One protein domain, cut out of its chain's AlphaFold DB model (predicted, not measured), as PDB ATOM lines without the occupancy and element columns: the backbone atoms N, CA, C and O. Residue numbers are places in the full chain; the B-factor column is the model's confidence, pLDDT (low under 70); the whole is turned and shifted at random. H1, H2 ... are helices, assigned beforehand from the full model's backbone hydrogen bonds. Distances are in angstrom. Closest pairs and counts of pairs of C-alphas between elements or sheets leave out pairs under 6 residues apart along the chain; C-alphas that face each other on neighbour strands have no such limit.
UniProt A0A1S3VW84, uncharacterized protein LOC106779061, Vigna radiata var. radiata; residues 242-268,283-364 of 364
ATOM      1  N   THR A 242     -17.266 -27.552  -8.651       65.62
ATOM      2  CA  THR A 242     -16.324 -26.625  -9.300       65.62
ATOM      3  C   THR A 242     -16.966 -25.788 -10.400       65.62
ATOM      4  O   THR A 242     -17.387 -26.332 -11.418       65.62
ATOM      5  N   LEU A 243     -16.981 -24.465 -10.225       79.75
ATOM      6  CA  LEU A 243     -17.437 -23.505 -11.244       79.75
ATOM      7  C   LEU A 243     -16.378 -23.241 -12.333       79.75
ATOM      8  O   LEU A 243     -16.557 -22.345 -13.160       79.75
ATOM      9  N   LEU A 244     -15.283 -24.005 -12.305       88.38
ATOM     10  CA  LEU A 244     -14.176 -23.918 -13.245       88.38
ATOM     11  C   LEU A 244     -14.611 -24.300 -14.661       88.38
ATOM     12  O   LEU A 244     -15.361 -25.257 -14.853       88.38
ATOM     13  N   SER A 245     -14.084 -23.593 -15.660       91.62
ATOM     14  CA  SER A 245     -14.264 -23.978 -17.064       91.62
ATOM     15  C   SER A 245     -13.618 -25.329 -17.395       91.62
ATOM     16  O   SER A 245     -12.586 -25.697 -16.834       91.62
ATOM     17  N   GLU A 246     -14.174 -26.046 -18.378       91.12
ATOM     18  CA  GLU A 246     -13.625 -27.323 -18.872       91.12
ATOM     19  C   GLU A 246     -12.155 -27.194 -19.304       91.12
ATOM     20  O   GLU A 246     -11.328 -28.050 -18.988       91.12
ATOM     21  N   GLN A 247     -11.794 -26.081 -19.954       92.06
ATOM     22  CA  GLN A 247     -10.409 -25.795 -20.337       92.06
ATOM     23  C   GLN A 247      -9.495 -25.659 -19.110       92.06
ATOM     24  O   GLN A 247      -8.385 -26.193 -19.103       92.06
ATOM     25  N   SER A 248      -9.963 -24.983 -18.057       92.69
ATOM     26  CA  SER A 248      -9.222 -24.865 -16.800       92.69
ATOM     27  C   SER A 248      -9.067 -26.223 -16.119       92.69
ATOM     28  O   SER A 248      -7.971 -26.551 -15.673       92.69
ATOM     29  N   ILE A 249     -10.124 -27.044 -16.091       92.81
ATOM     30  CA  ILE A 249     -10.102 -28.407 -15.536       92.81
ATOM     31  C   ILE A 249      -9.090 -29.283 -16.284       92.81
ATOM     32  O   ILE A 249      -8.277 -29.955 -15.646       92.81
ATOM     33  N   ALA A 250      -9.082 -29.239 -17.618       91.62
ATOM     34  CA  ALA A 250      -8.147 -29.998 -18.444       91.62
ATOM     35  C   ALA A 250      -6.682 -29.620 -18.158       91.62
ATOM     36  O   ALA A 250      -5.850 -30.492 -17.888       91.62
ATOM     37  N   THR A 251      -6.371 -28.320 -18.155       93.25
ATOM     38  CA  THR A 251      -5.017 -27.805 -17.890       93.25
ATOM     39  C   THR A 251      -4.573 -28.082 -16.451       93.25
ATOM     40  O   THR A 251      -3.448 -28.530 -16.214       93.25
ATOM     41  N   LEU A 252      -5.464 -27.887 -15.474       93.06
ATOM     42  CA  LEU A 252      -5.194 -28.200 -14.070       93.06
ATOM     43  C   LEU A 252      -4.965 -29.692 -13.855       93.06
ATOM     44  O   LEU A 252      -4.079 -30.044 -13.087       93.06
ATOM     45  N   GLY A 253      -5.694 -30.578 -14.535       90.69
ATOM     46  CA  GLY A 253      -5.489 -32.024 -14.418       90.69
ATOM     47  C   GLY A 253      -4.052 -32.438 -14.743       90.69
ATOM     48  O   GLY A 253      -3.450 -33.232 -14.016       90.69
ATOM     49  N   LEU A 254      -3.462 -31.832 -15.779       89.38
ATOM     50  CA  LEU A 254      -2.056 -32.024 -16.124       89.38
ATOM     51  C   LEU A 254      -1.136 -31.487 -15.015       89.38
ATOM     52  O   LEU A 254      -0.336 -32.239 -14.456       89.38
ATOM     53  N   HIS A 255      -1.258 -30.207 -14.670       94.06
ATOM     54  CA  HIS A 255      -0.291 -29.534 -13.797       94.06
ATOM     55  C   HIS A 255      -0.444 -29.855 -12.305       94.06
ATOM     56  O   HIS A 255       0.534 -29.761 -11.564       94.06
ATOM     57  N   LEU A 256      -1.622 -30.287 -11.846       93.88
ATOM     58  CA  LEU A 256      -1.823 -30.767 -10.475       93.88
ATOM     59  C   LEU A 256      -1.096 -32.085 -10.223       93.88
ATOM     60  O   LEU A 256      -0.563 -32.282  -9.133       93.88
ATOM     61  N   SER A 257      -1.045 -32.970 -11.223       92.06
ATOM     62  CA  SER A 257      -0.289 -34.218 -11.103       92.06
ATOM     63  C   SER A 257       1.210 -33.943 -10.926       92.06
ATOM     64  O   SER A 257       1.826 -34.483 -10.010       92.06
ATOM     65  N   GLU A 258       1.767 -33.030 -11.729       93.19
ATOM     66  CA  GLU A 258       3.157 -32.575 -11.623       93.19
ATOM     67  C   GLU A 258       3.410 -31.872 -10.286       93.19
ATOM     68  O   GLU A 258       4.381 -32.174  -9.603       93.19
ATOM     69  N   TYR A 259       2.505 -30.987  -9.866       94.75
ATOM     70  CA  TYR A 259       2.604 -30.295  -8.585       94.75
ATOM     71  C   TYR A 259       2.644 -31.261  -7.394       94.75
ATOM     72  O   TYR A 259       3.486 -31.104  -6.516       94.75
ATOM     73  N   LEU A 260       1.779 -32.279  -7.353       93.75
ATOM     74  CA  LEU A 260       1.779 -33.267  -6.268       93.75
ATOM     75  C   LEU A 260       3.074 -34.094  -6.232       93.75
ATOM     76  O   LEU A 260       3.553 -34.417  -5.144       93.75
ATOM     77  N   ILE A 261       3.648 -34.404  -7.399       91.50
ATOM     78  CA  ILE A 261       4.961 -35.056  -7.521       91.50
ATOM     79  C   ILE A 261       6.066 -34.130  -6.987       91.50
ATOM     80  O   ILE A 261       6.884 -34.562  -6.175       91.50
ATOM     81  N   ASP A 262       6.054 -32.852  -7.365       90.75
ATOM     82  CA  ASP A 262       7.030 -31.866  -6.892       90.75
ATOM     83  C   ASP A 262       6.933 -31.664  -5.373       90.75
ATOM     84  O   ASP A 262       7.947 -31.561  -4.690       90.75
ATOM     85  N   VAL A 263       5.721 -31.674  -4.805       90.31
ATOM     86  CA  VAL A 263       5.515 -31.588  -3.351       90.31
ATOM     87  C   VAL A 263       6.220 -32.733  -2.630       90.31
ATOM     88  O   VAL A 263       6.933 -32.486  -1.663       90.31
ATOM     89  N   VAL A 264       6.063 -33.982  -3.073       88.69
ATOM     90  CA  VAL A 264       6.701 -35.119  -2.387       88.69
ATOM     91  C   VAL A 264       8.210 -35.198  -2.620       88.69
ATOM     92  O   VAL A 264       8.914 -35.757  -1.785       88.69
ATOM     93  N   GLN A 265       8.714 -34.634  -3.719       86.50
ATOM     94  CA  GLN A 265      10.148 -34.596  -4.016       86.50
ATOM     95  C   GLN A 265      10.873 -33.455  -3.297       86.50
ATOM     96  O   GLN A 265      11.973 -33.654  -2.788       86.50
ATOM     97  N   CYS A 266      10.274 -32.264  -3.252       81.62
ATOM     98  CA  CYS A 266      10.901 -31.075  -2.682       81.62
ATOM     99  C   CYS A 266      10.665 -30.948  -1.174       81.62
ATOM    100  O   CYS A 266      11.511 -30.401  -0.470       81.62
ATOM    101  N   VAL A 267       9.523 -31.420  -0.663       79.75
ATOM    102  CA  VAL A 267       9.175 -31.295   0.755       79.75
ATOM    103  C   VAL A 267       9.625 -32.559   1.499       79.75
ATOM    104  O   VAL A 267       9.142 -33.651   1.172       79.75
ATOM    105  N   PRO A 268      10.489 -32.456   2.523       72.75
ATOM    106  CA  PRO A 268      10.910 -33.618   3.302       72.75
ATOM    107  C   PRO A 268       9.728 -34.260   4.044       72.75
ATOM    108  O   PRO A 268       8.738 -33.590   4.364       72.75
ATOM    109  N   ARG A 283       4.067 -31.557   4.048       84.12
ATOM    110  CA  ARG A 283       3.477 -32.075   2.801       84.12
ATOM    111  C   ARG A 283       1.962 -31.902   2.747       84.12
ATOM    112  O   ARG A 283       1.418 -31.561   1.698       84.12
ATOM    113  N   ARG A 284       1.270 -32.075   3.876       83.31
ATOM    114  CA  ARG A 284      -0.181 -31.889   3.951       83.31
ATOM    115  C   ARG A 284      -0.570 -30.430   3.732       83.31
ATOM    116  O   ARG A 284      -1.544 -30.187   3.031       83.31
ATOM    117  N   TYR A 285       0.201 -29.463   4.234       86.06
ATOM    118  CA  TYR A 285      -0.049 -28.042   3.951       86.06
ATOM    119  C   TYR A 285      -0.086 -27.745   2.442       86.06
ATOM    120  O   TYR A 285      -0.974 -27.018   1.987       86.06
ATOM    121  N   TYR A 286       0.838 -28.331   1.673       90.38
ATOM    122  CA  TYR A 286       0.900 -28.166   0.218       90.38
ATOM    123  C   TYR A 286      -0.154 -28.985  -0.538       90.38
ATOM    124  O   TYR A 286      -0.595 -28.561  -1.603       90.38
ATOM    125  N   ALA A 287      -0.590 -30.125   0.002       91.12
ATOM    126  CA  ALA A 287      -1.582 -30.989  -0.642       91.12
ATOM    127  C   ALA A 287      -3.042 -30.567  -0.399       91.12
ATOM    128  O   ALA A 287      -3.907 -30.874  -1.216       91.12
ATOM    129  N   VAL A 288      -3.328 -29.840   0.689       90.31
ATOM    130  CA  VAL A 288      -4.692 -29.413   1.061       90.31
ATOM    131  C   VAL A 288      -5.473 -28.744  -0.084       90.31
ATOM    132  O   VAL A 288      -6.623 -29.130  -0.291       90.31
ATOM    133  N   PRO A 289      -4.913 -27.793  -0.861       92.06
ATOM    134  CA  PRO A 289      -5.641 -27.188  -1.976       92.06
ATOM    135  C   PRO A 289      -6.063 -28.225  -3.022       92.06
ATOM    136  O   PRO A 289      -7.195 -28.201  -3.491       92.06
ATOM    137  N   CYS A 290      -5.192 -29.193  -3.324       92.19
ATOM    138  CA  CYS A 290      -5.508 -30.283  -4.243       92.19
ATOM    139  C   CYS A 290      -6.627 -31.167  -3.697       92.19
ATOM    140  O   CYS A 290      -7.517 -31.528  -4.456       92.19
ATOM    141  N   PHE A 291      -6.627 -31.483  -2.397       90.06
ATOM    142  CA  PHE A 291      -7.705 -32.277  -1.800       90.06
ATOM    143  C   PHE A 291      -9.063 -31.602  -2.005       90.06
ATOM    144  O   PHE A 291      -9.989 -32.234  -2.497       90.06
ATOM    145  N   PHE A 292      -9.170 -30.297  -1.748       89.19
ATOM    146  CA  PHE A 292     -10.420 -29.576  -1.988       89.19
ATOM    147  C   PHE A 292     -10.864 -29.603  -3.455       89.19
ATOM    148  O   PHE A 292     -12.045 -29.802  -3.726       89.19
ATOM    149  N   MET A 293      -9.946 -29.418  -4.407       90.50
ATOM    150  CA  MET A 293     -10.301 -29.428  -5.833       90.50
ATOM    151  C   MET A 293     -10.726 -30.818  -6.311       90.50
ATOM    152  O   MET A 293     -11.699 -30.954  -7.047       90.50
ATOM    153  N   LEU A 294     -10.004 -31.854  -5.884       90.38
ATOM    154  CA  LEU A 294     -10.240 -33.236  -6.295       90.38
ATOM    155  C   LEU A 294     -11.495 -33.835  -5.648       90.38
ATOM    156  O   LEU A 294     -12.168 -34.655  -6.271       90.38
ATOM    157  N   ASP A 295     -11.820 -33.415  -4.423       86.81
ATOM    158  CA  ASP A 295     -13.076 -33.769  -3.757       86.81
ATOM    159  C   ASP A 295     -14.289 -33.197  -4.509       86.81
ATOM    160  O   ASP A 295     -15.289 -33.882  -4.714       86.81
ATOM    161  N   ARG A 296     -14.164 -31.958  -5.004       86.69
ATOM    162  CA  ARG A 296     -15.243 -31.230  -5.688       86.69
ATOM    163  C   ARG A 296     -15.366 -31.533  -7.183       86.69
ATOM    164  O   ARG A 296     -16.430 -31.272  -7.743       86.69
ATOM    165  N   CYS A 297     -14.318 -32.051  -7.831       88.12
ATOM    166  CA  CYS A 297     -14.299 -32.339  -9.268       88.12
ATOM    167  C   CYS A 297     -13.764 -33.744  -9.575       88.12
ATOM    168  O   CYS A 297     -12.563 -34.009  -9.659       88.12
ATOM    169  N   HIS A 298     -14.704 -34.648  -9.821       87.25
ATOM    170  CA  HIS A 298     -14.466 -36.026 -10.240       87.25
ATOM    171  C   HIS A 298     -13.718 -36.151 -11.576       87.25
ATOM    172  O   HIS A 298     -12.872 -37.032 -11.741       87.25
ATOM    173  N   GLU A 299     -13.989 -35.253 -12.521       89.62
ATOM    174  CA  GLU A 299     -13.270 -35.212 -13.794       89.62
ATOM    175  C   GLU A 299     -11.796 -34.847 -13.595       89.62
ATOM    176  O   GLU A 299     -10.913 -35.548 -14.096       89.62
ATOM    177  N   LEU A 300     -11.521 -33.826 -12.778       90.81
ATOM    178  CA  LEU A 300     -10.164 -33.427 -12.416       90.81
ATOM    179  C   LEU A 300      -9.402 -34.572 -11.736       90.81
ATOM    180  O   LEU A 300      -8.252 -34.836 -12.086       90.81
ATOM    181  N   MET A 301     -10.053 -35.299 -10.822       90.19
ATOM    182  CA  MET A 301      -9.483 -36.503 -10.208       90.19
ATOM    183  C   MET A 301      -9.089 -37.546 -11.254       90.19
ATOM    184  O   MET A 301      -7.964 -38.044 -11.242       90.19
ATOM    185  N   ASN A 302      -9.990 -37.860 -12.183       90.75
ATOM    186  CA  ASN A 302      -9.721 -38.827 -13.242       90.75
ATOM    187  C   ASN A 302      -8.533 -38.397 -14.120       90.75
ATOM    188  O   ASN A 302      -7.692 -39.227 -14.456       90.75
ATOM    189  N   LEU A 303      -8.429 -37.108 -14.458       92.81
ATOM    190  CA  LEU A 303      -7.305 -36.567 -15.230       92.81
ATOM    191  C   LEU A 303      -5.973 -36.692 -14.479       92.81
ATOM    192  O   LEU A 303      -4.994 -37.168 -15.057       92.81
ATOM    193  N   VAL A 304      -5.943 -36.331 -13.191       92.50
ATOM    194  CA  VAL A 304      -4.741 -36.449 -12.348       92.50
ATOM    195  C   VAL A 304      -4.286 -37.906 -12.247       92.50
ATOM    196  O   VAL A 304      -3.105 -38.194 -12.459       92.50
ATOM    197  N   LEU A 305      -5.208 -38.839 -11.988       92.25
ATOM    198  CA  LEU A 305      -4.893 -40.267 -11.883       92.25
ATOM    199  C   LEU A 305      -4.404 -40.852 -13.214       92.25
ATOM    200  O   LEU A 305      -3.391 -41.550 -13.229       92.25
ATOM    201  N   LYS A 306      -5.058 -40.524 -14.337       92.44
ATOM    202  CA  LYS A 306      -4.612 -40.947 -15.676       92.44
ATOM    203  C   LYS A 306      -3.206 -40.451 -15.986       92.44
ATOM    204  O   LYS A 306      -2.393 -41.209 -16.510       92.44
ATOM    205  N   LYS A 307      -2.896 -39.196 -15.645       92.50
ATOM    206  CA  LYS A 307      -1.567 -38.628 -15.882       92.50
ATOM    207  C   LYS A 307      -0.499 -39.291 -15.013       92.50
ATOM    208  O   LYS A 307       0.575 -39.611 -15.512       92.50
ATOM    209  N   MET A 308      -0.792 -39.555 -13.741       92.25
ATOM    210  CA  MET A 308       0.103 -40.325 -12.868       92.25
ATOM    211  C   MET A 308       0.326 -41.753 -13.393       92.25
ATOM    212  O   MET A 308       1.466 -42.218 -13.432       92.25
ATOM    213  N   GLY A 309      -0.732 -42.419 -13.866       89.62
ATOM    214  CA  GLY A 309      -0.651 -43.738 -14.501       89.62
ATOM    215  C   GLY A 309       0.217 -43.736 -15.760       89.62
ATOM    216  O   GLY A 309       1.089 -44.593 -15.901       89.62
ATOM    217  N   SER A 310       0.069 -42.728 -16.629       89.62
ATOM    218  CA  SER A 310       0.893 -42.604 -17.838       89.62
ATOM    219  C   SER A 310       2.378 -42.441 -17.499       89.62
ATOM    220  O   SER A 310       3.219 -43.059 -18.138       89.62
ATOM    221  N   VAL A 311       2.719 -41.678 -16.452       87.50
ATOM    222  CA  VAL A 311       4.113 -41.513 -15.998       87.50
ATOM    223  C   VAL A 311       4.727 -42.846 -15.557       87.50
ATOM    224  O   VAL A 311       5.899 -43.108 -15.850       87.50
ATOM    225  N   ILE A 312       3.958 -43.702 -14.877       87.88
ATOM    226  CA  ILE A 312       4.402 -45.050 -14.491       87.88
ATOM    227  C   ILE A 312       4.579 -45.924 -15.738       87.88
ATOM    228  O   ILE A 312       5.624 -46.563 -15.890       87.88
ATOM    229  N   TYR A 313       3.592 -45.925 -16.638       87.38
ATOM    230  CA  TYR A 313       3.634 -46.704 -17.874       87.38
ATOM    231  C   TYR A 313       4.846 -46.330 -18.734       87.38
ATOM    232  O   TYR A 313       5.653 -47.203 -19.058       87.38
ATOM    233  N   ASP A 314       5.044 -45.040 -19.010       84.94
ATOM    234  CA  ASP A 314       6.167 -44.525 -19.796       84.94
ATOM    235  C   ASP A 314       7.512 -44.921 -19.169       84.94
ATOM    236  O   ASP A 314       8.425 -45.380 -19.857       84.94
ATOM    237  N   SER A 315       7.621 -44.821 -17.839       83.81
ATOM    238  CA  SER A 315       8.816 -45.246 -17.096       83.81
ATOM    239  C   SER A 315       9.056 -46.755 -17.219       83.81
ATOM    240  O   SER A 315      10.197 -47.189 -17.364       83.81
ATOM    241  N   SER A 316       7.998 -47.571 -17.219       81.75
ATOM    242  CA  SER A 316       8.095 -49.027 -17.385       81.75
ATOM    243  C   SER A 316       8.526 -49.442 -18.799       81.75
ATOM    244  O   SER A 316       9.323 -50.368 -18.953       81.75
ATOM    245  N   VAL A 317       8.056 -48.735 -19.833       80.75
ATOM    246  CA  VAL A 317       8.476 -48.943 -21.228       80.75
ATOM    247  C   VAL A 317       9.950 -48.578 -21.390       80.75
ATOM    248  O   VAL A 317      10.718 -49.334 -21.985       80.75
ATOM    249  N   LEU A 318      10.370 -47.458 -20.796       77.50
ATOM    250  CA  LEU A 318      11.763 -47.018 -20.802       77.50
ATOM    251  C   LEU A 318      12.693 -48.007 -20.089       77.50
ATOM    252  O   LEU A 318      13.781 -48.267 -20.597       77.50
ATOM    253  N   LEU A 319      12.259 -48.601 -18.973       76.12
ATOM    254  CA  LEU A 319      13.013 -49.631 -18.244       76.12
ATOM    255  C   LEU A 319      13.183 -50.933 -19.041       76.12
ATOM    256  O   LEU A 319      14.177 -51.630 -18.860       76.12
ATOM    257  N   LYS A 320      12.230 -51.266 -19.921       73.81
ATOM    258  CA  LYS A 320      12.311 -52.437 -20.811       73.81
ATOM    259  C   LYS A 320      13.232 -52.206 -22.013       73.81
ATOM    260  O   LYS A 320      13.696 -53.170 -22.616       73.81
ATOM    261  N   SER A 321      13.500 -50.950 -22.373       68.25
ATOM    262  CA  SER A 321      14.480 -50.603 -23.405       68.25
ATOM    263  C   SER A 321      15.896 -50.595 -22.809       68.25
ATOM    264  O   SER A 321      16.117 -49.968 -21.780       68.25
ATOM    265  N   ASN A 322      16.853 -51.289 -23.435       58.09
ATOM    266  CA  ASN A 322      18.249 -51.392 -22.975       58.09
ATOM    267  C   ASN A 322      18.921 -50.000 -22.904       58.09
ATOM    268  O   ASN A 322      19.461 -49.514 -23.898       58.09
ATOM    269  N   LYS A 323      18.865 -49.341 -21.740       62.22
ATOM    270  CA  LYS A 323      19.363 -47.972 -21.517       62.22
ATOM    271  C   LYS A 323      20.388 -47.893 -20.381       62.22
ATOM    272  O   LYS A 323      20.546 -48.818 -19.589       62.22
ATOM    273  N   CYS A 324      21.110 -46.772 -20.334       64.81
ATOM    274  CA  CYS A 324      22.176 -46.485 -19.372       64.81
ATOM    275  C   CYS A 324      21.665 -46.504 -17.913       64.81
ATOM    276  O   CYS A 324      20.509 -46.174 -17.644       64.81
ATOM    277  N   CYS A 325      22.538 -46.813 -16.945       68.88
ATOM    278  CA  CYS A 325      22.208 -46.863 -15.509       68.88
ATOM    279  C   CYS A 325      21.538 -45.579 -14.972       68.88
ATOM    280  O   CYS A 325      20.727 -45.645 -14.046       68.88
ATOM    281  N   GLN A 326      21.853 -44.416 -15.551       71.62
ATOM    282  CA  GLN A 326      21.258 -43.140 -15.150       71.62
ATOM    283  C   GLN A 326      19.772 -43.038 -15.537       71.62
ATOM    284  O   GLN A 326      18.970 -42.514 -14.764       71.62
ATOM    285  N   ASP A 327      19.379 -43.596 -16.686       72.94
ATOM    286  CA  ASP A 327      17.989 -43.589 -17.154       72.94
ATOM    287  C   ASP A 327      17.107 -44.487 -16.283       72.94
ATOM    288  O   ASP A 327      15.990 -44.109 -15.924       72.94
ATOM    289  N   VAL A 328      17.642 -45.638 -15.868       74.69
ATOM    290  CA  VAL A 328      16.980 -46.576 -14.948       74.69
ATOM    291  C   VAL A 328      16.708 -45.913 -13.596       74.69
ATOM    292  O   VAL A 328      15.583 -45.959 -13.096       74.69
ATOM    293  N   ARG A 329      17.714 -45.235 -13.024       77.81
ATOM    294  CA  ARG A 329      17.578 -44.505 -11.752       77.81
ATOM    295  C   ARG A 329      16.537 -43.391 -11.848       77.81
ATOM    296  O   ARG A 329      15.701 -43.255 -10.959       77.81
ATOM    297  N   ASN A 330      16.546 -42.630 -12.941       81.88
ATOM    298  CA  ASN A 330      15.567 -41.571 -13.178       81.88
ATOM    299  C   ASN A 330      14.135 -42.120 -13.290       81.88
ATOM    300  O   ASN A 330      13.211 -41.524 -12.738       81.88
ATOM    301  N   CYS A 331      13.943 -43.259 -13.964       82.69
ATOM    302  CA  CYS A 331      12.639 -43.920 -14.059       82.69
ATOM    303  C   CYS A 331      12.142 -44.386 -12.684       82.69
ATOM    304  O   CYS A 331      11.002 -44.108 -12.319       82.69
ATOM    305  N   LEU A 332      13.005 -45.029 -11.889       83.25
ATOM    306  CA  LEU A 332      12.645 -45.491 -10.547       83.25
ATOM    307  C   LEU A 332      12.277 -44.323  -9.620       83.25
ATOM    308  O   LEU A 332      11.278 -44.393  -8.908       83.25
ATOM    309  N   ASN A 333      13.023 -43.218  -9.686       85.44
ATOM    310  CA  ASN A 333      12.727 -42.008  -8.917       85.44
ATOM    311  C   ASN A 333      11.357 -41.412  -9.275       85.44
ATOM    312  O   ASN A 333      10.618 -40.997  -8.382       85.44
ATOM    313  N   LYS A 334      10.991 -41.399 -10.565       86.00
ATOM    314  CA  LYS A 334       9.667 -40.942 -11.016       86.00
ATOM    315  C   LYS A 334       8.552 -41.837 -10.485       86.00
ATOM    316  O   LYS A 334       7.588 -41.322  -9.929       86.00
ATOM    317  N   VAL A 335       8.699 -43.159 -10.605       88.00
ATOM    318  CA  VAL A 335       7.712 -44.122 -10.088       88.00
ATOM    319  C   VAL A 335       7.554 -43.976  -8.573       88.00
ATOM    320  O   VAL A 335       6.432 -43.869  -8.087       88.00
ATOM    321  N   ASN A 336       8.655 -43.879  -7.826       88.81
ATOM    322  CA  ASN A 336       8.620 -43.687  -6.374       88.81
ATOM    323  C   ASN A 336       7.931 -42.378  -5.973       88.81
ATOM    324  O   ASN A 336       7.154 -42.358  -5.018       88.81
ATOM    325  N   ALA A 337       8.174 -41.291  -6.710       89.12
ATOM    326  CA  ALA A 337       7.517 -40.018  -6.453       89.12
ATOM    327  C   ALA A 337       6.009 -40.083  -6.740       89.12
ATOM    328  O   ALA A 337       5.219 -39.624  -5.921       89.12
ATOM    329  N   VAL A 338       5.587 -40.729  -7.834       91.19
ATOM    330  CA  VAL A 338       4.158 -40.958  -8.109       91.19
ATOM    331  C   VAL A 338       3.516 -41.792  -6.998       91.19
ATOM    332  O   VAL A 338       2.479 -41.403  -6.464       91.19
ATOM    333  N   THR A 339       4.145 -42.892  -6.580       89.50
ATOM    334  CA  THR A 339       3.651 -43.736  -5.478       89.50
ATOM    335  C   THR A 339       3.537 -42.954  -4.167       89.50
ATOM    336  O   THR A 339       2.553 -43.098  -3.438       89.50
ATOM    337  N   SER A 340       4.502 -42.077  -3.880       89.56
ATOM    338  CA  SER A 340       4.483 -41.209  -2.696       89.56
ATOM    339  C   SER A 340       3.359 -40.173  -2.768       89.56
ATOM    340  O   SER A 340       2.658 -39.950  -1.782       89.56
ATOM    341  N   ALA A 341       3.124 -39.579  -3.943       90.19
ATOM    342  CA  ALA A 341       2.030 -38.636  -4.167       90.19
ATOM    343  C   ALA A 341       0.657 -39.317  -4.023       90.19
ATOM    344  O   ALA A 341      -0.229 -38.793  -3.347       90.19
ATOM    345  N   LEU A 342       0.491 -40.520  -4.581       89.94
ATOM    346  CA  LEU A 342      -0.716 -41.334  -4.405       89.94
ATOM    347  C   LEU A 342      -0.930 -41.723  -2.939       89.94
ATOM    348  O   LEU A 342      -2.061 -41.688  -2.458       89.94
ATOM    349  N   SER A 343       0.142 -42.037  -2.210       87.31
ATOM    350  CA  SER A 343       0.078 -42.327  -0.771       87.31
ATOM    351  C   SER A 343      -0.360 -41.099   0.032       87.31
ATOM    352  O   SER A 343      -1.186 -41.220   0.938       87.31
ATOM    353  N   LEU A 344       0.123 -39.907  -0.339       87.00
ATOM    354  CA  LEU A 344      -0.292 -38.635   0.253       87.00
ATOM    355  C   LEU A 344      -1.784 -38.355   0.016       87.00
ATOM    356  O   LEU A 344      -2.482 -37.987   0.959       87.00
ATOM    357  N   LEU A 345      -2.283 -38.581  -1.205       86.50
ATOM    358  CA  LEU A 345      -3.712 -38.471  -1.536       86.50
ATOM    359  C   LEU A 345      -4.554 -39.496  -0.762       86.50
ATOM    360  O   LEU A 345      -5.570 -39.150  -0.165       86.50
ATOM    361  N   HIS A 346      -4.108 -40.753  -0.719       84.44
ATOM    362  CA  HIS A 346      -4.790 -41.832  -0.006       84.44
ATOM    363  C   HIS A 346      -4.814 -41.608   1.515       84.44
ATOM    364  O   HIS A 346      -5.657 -42.177   2.215       84.44
ATOM    365  N   GLY A 347      -3.911 -40.781   2.049       82.19
ATOM    366  CA  GLY A 347      -3.908 -40.356   3.447       82.19
ATOM    367  C   GLY A 347      -5.185 -39.621   3.870       82.19
ATOM    368  O   GLY A 347      -5.567 -39.719   5.036       82.19
ATOM    369  N   ASP A 348      -5.881 -38.955   2.944       81.75
ATOM    370  CA  ASP A 348      -7.146 -38.275   3.222       81.75
ATOM    371  C   ASP A 348      -8.362 -39.221   3.044       81.75
ATOM    372  O   ASP A 348      -8.501 -39.851   1.991       81.75
ATOM    373  N   PRO A 349      -9.261 -39.358   4.042       80.88
ATOM    374  CA  PRO A 349     -10.387 -40.292   3.971       80.88
ATOM    375  C   PRO A 349     -11.394 -40.004   2.849       80.88
ATOM    376  O   PRO A 349     -11.949 -40.948   2.279       80.88
ATOM    377  N   GLN A 350     -11.653 -38.729   2.535       79.75
ATOM    378  CA  GLN A 350     -12.617 -38.346   1.497       79.75
ATOM    379  C   GLN A 350     -12.038 -38.639   0.117       79.75
ATOM    380  O   GLN A 350     -12.660 -39.335  -0.690       79.75
ATOM    381  N   ILE A 351     -10.788 -38.231  -0.102       80.31
ATOM    382  CA  ILE A 351     -10.060 -38.522  -1.338       80.31
ATOM    383  C   ILE A 351      -9.913 -40.025  -1.557       80.31
ATOM    384  O   ILE A 351     -10.181 -40.512  -2.655       80.31
ATOM    385  N   ARG A 352      -9.587 -40.791  -0.510       82.44
ATOM    386  CA  ARG A 352      -9.517 -42.259  -0.567       82.44
ATOM    387  C   ARG A 352     -10.817 -42.881  -1.072       82.44
ATOM    388  O   ARG A 352     -10.785 -43.790  -1.906       82.44
ATOM    389  N   ARG A 353     -11.963 -42.399  -0.582       81.69
ATOM    390  CA  ARG A 353     -13.281 -42.872  -1.022       81.69
ATOM    391  C   ARG A 353     -13.496 -42.579  -2.506       81.69
ATOM    392  O   ARG A 353     -13.912 -43.479  -3.229       81.69
ATOM    393  N   ILE A 354     -13.165 -41.376  -2.967       77.75
ATOM    394  CA  ILE A 354     -13.310 -40.989  -4.377       77.75
ATOM    395  C   ILE A 354     -12.380 -41.819  -5.264       77.75
ATOM    396  O   ILE A 354     -12.841 -42.414  -6.233       77.75
ATOM    397  N   MET A 355     -11.101 -41.955  -4.903       77.94
ATOM    398  CA  MET A 355     -10.136 -42.777  -5.644       77.94
ATOM    399  C   MET A 355     -10.601 -44.232  -5.797       77.94
ATOM    400  O   MET A 355     -10.376 -44.843  -6.840       77.94
ATOM    401  N   SER A 356     -11.295 -44.790  -4.795       78.50
ATOM    402  CA  SER A 356     -11.817 -46.162  -4.867       78.50
ATOM    403  C   SER A 356     -12.837 -46.377  -5.995       78.50
ATOM    404  O   SER A 356     -12.894 -47.473  -6.550       78.50
ATOM    405  N   LEU A 357     -13.569 -45.326  -6.391       77.50
ATOM    406  CA  LEU A 357     -14.509 -45.354  -7.517       77.50
ATOM    407  C   LEU A 357     -13.786 -45.486  -8.866       77.50
ATOM    408  O   LEU A 357     -14.347 -46.024  -9.818       77.50
ATOM    409  N   TYR A 358     -12.526 -45.049  -8.930       69.75
ATOM    410  CA  TYR A 358     -11.704 -45.031 -10.141       69.75
ATOM    411  C   TYR A 358     -10.723 -46.201 -10.247       69.75
ATOM    412  O   TYR A 358      -9.964 -46.246 -11.212       69.75
ATOM    413  N   LYS A 359     -10.751 -47.178  -9.325       61.97
ATOM    414  CA  LYS A 359      -9.861 -48.359  -9.376       61.97
ATOM    415  C   LYS A 359      -9.871 -49.058 -10.743       61.97
ATOM    416  O   LYS A 359      -8.813 -49.387 -11.258       61.97
ATOM    417  N   LYS A 360     -11.040 -49.162 -11.387       55.28
ATOM    418  CA  LYS A 360     -11.179 -49.762 -12.729       55.28
ATOM    419  C   LYS A 360     -10.426 -49.025 -13.849       55.28
ATOM    420  O   LYS A 360     -10.200 -49.623 -14.890       55.28
ATOM    421  N   ASN A 361     -10.054 -47.757 -13.658       49.03
ATOM    422  CA  ASN A 361      -9.321 -46.960 -14.652       49.03
ATOM    423  C   ASN A 361      -7.794 -47.021 -14.471       49.03
ATOM    424  O   ASN A 361      -7.084 -46.467 -15.303       49.03
ATOM    425  N   ILE A 362      -7.303 -47.629 -13.384       45.47
ATOM    426  CA  ILE A 362      -5.868 -47.824 -13.105       45.47
ATOM    427  C   ILE A 362      -5.409 -49.225 -13.556       45.47
ATOM    428  O   ILE A 362      -4.233 -49.419 -13.841       45.47
ATOM    429  N   ASP A 363      -6.342 -50.178 -13.659       35.28
ATOM    430  CA  ASP A 363      -6.082 -51.579 -14.019       35.28
ATOM    431  C   ASP A 363      -6.167 -51.874 -15.540       35.28
ATOM    432  O   ASP A 363      -6.160 -53.040 -15.934       35.28
ATOM    433  N   ASN A 364      -6.240 -50.841 -16.391       31.84
ATOM    434  CA  ASN A 364      -6.152 -50.928 -17.861       31.84
ATOM    435  C   ASN A 364      -4.950 -50.124 -18.353       31.84
ATOM    436  O   ASN A 364      -4.373 -50.520 -19.390       31.84
TER     437      ASN A 364
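This is residues 242 to 268 and 283 to 364 of the 364 residues of the protein "uncharacterized protein LOC106779061" of Vigna radiata var. radiata (UniProt A0A1S3VW84). A long helical hairpin, H3 and H4, is crossed by H1, while H2 and short H5 pack at the end away from its tip, where residues 321 to 326 stick out. The 109 printed residues hold five named helices, H1 to H5 in order, and no named strand: all helix. The whole is compact, radius of gyration of the C-alphas 14.4 A, spanning 46 by 31 by 25 A.

H3, residues 298 to 320, touches H4, residues 325 to 346, at a shallow tilt of 24 degrees, opposite ways; the closest C-alphas, of Ser 315 and Cys 331, are 5.1 A apart. H1, residues 246 to 266, touches H3 with residues 249 to 257 alone, at a steep tilt of 55 degrees; closest are C-alphas 253 and 304, 4.9 A. H2, residues 283 to 296, touches H1, closest C-alphas 263 and 283, 6.5 A. H5, residues 349 to 357, touches H2, closest C-alphas 295 and 351, 6.1 A. Every O i to N i+4 pair is within hydrogen-bond range in H3 and H4, against 15 of 17 in H1, 8 of 10 in H2 and 4 of 5 in H5.

H3 is 33.1 A long, H4 31.5 A, H1 29.6 A. C-alpha 246 is at (-13.625, -27.323, -18.872), C-alpha 357 at (-14.509, -45.354, -7.517).

Residues 269 to 282 are not printed; C-alphas 268 and 283 are 7.6 A apart. The links printed whole are tight. Residues 242, 321 to 325 and 358 to 364 have pLDDT under 70.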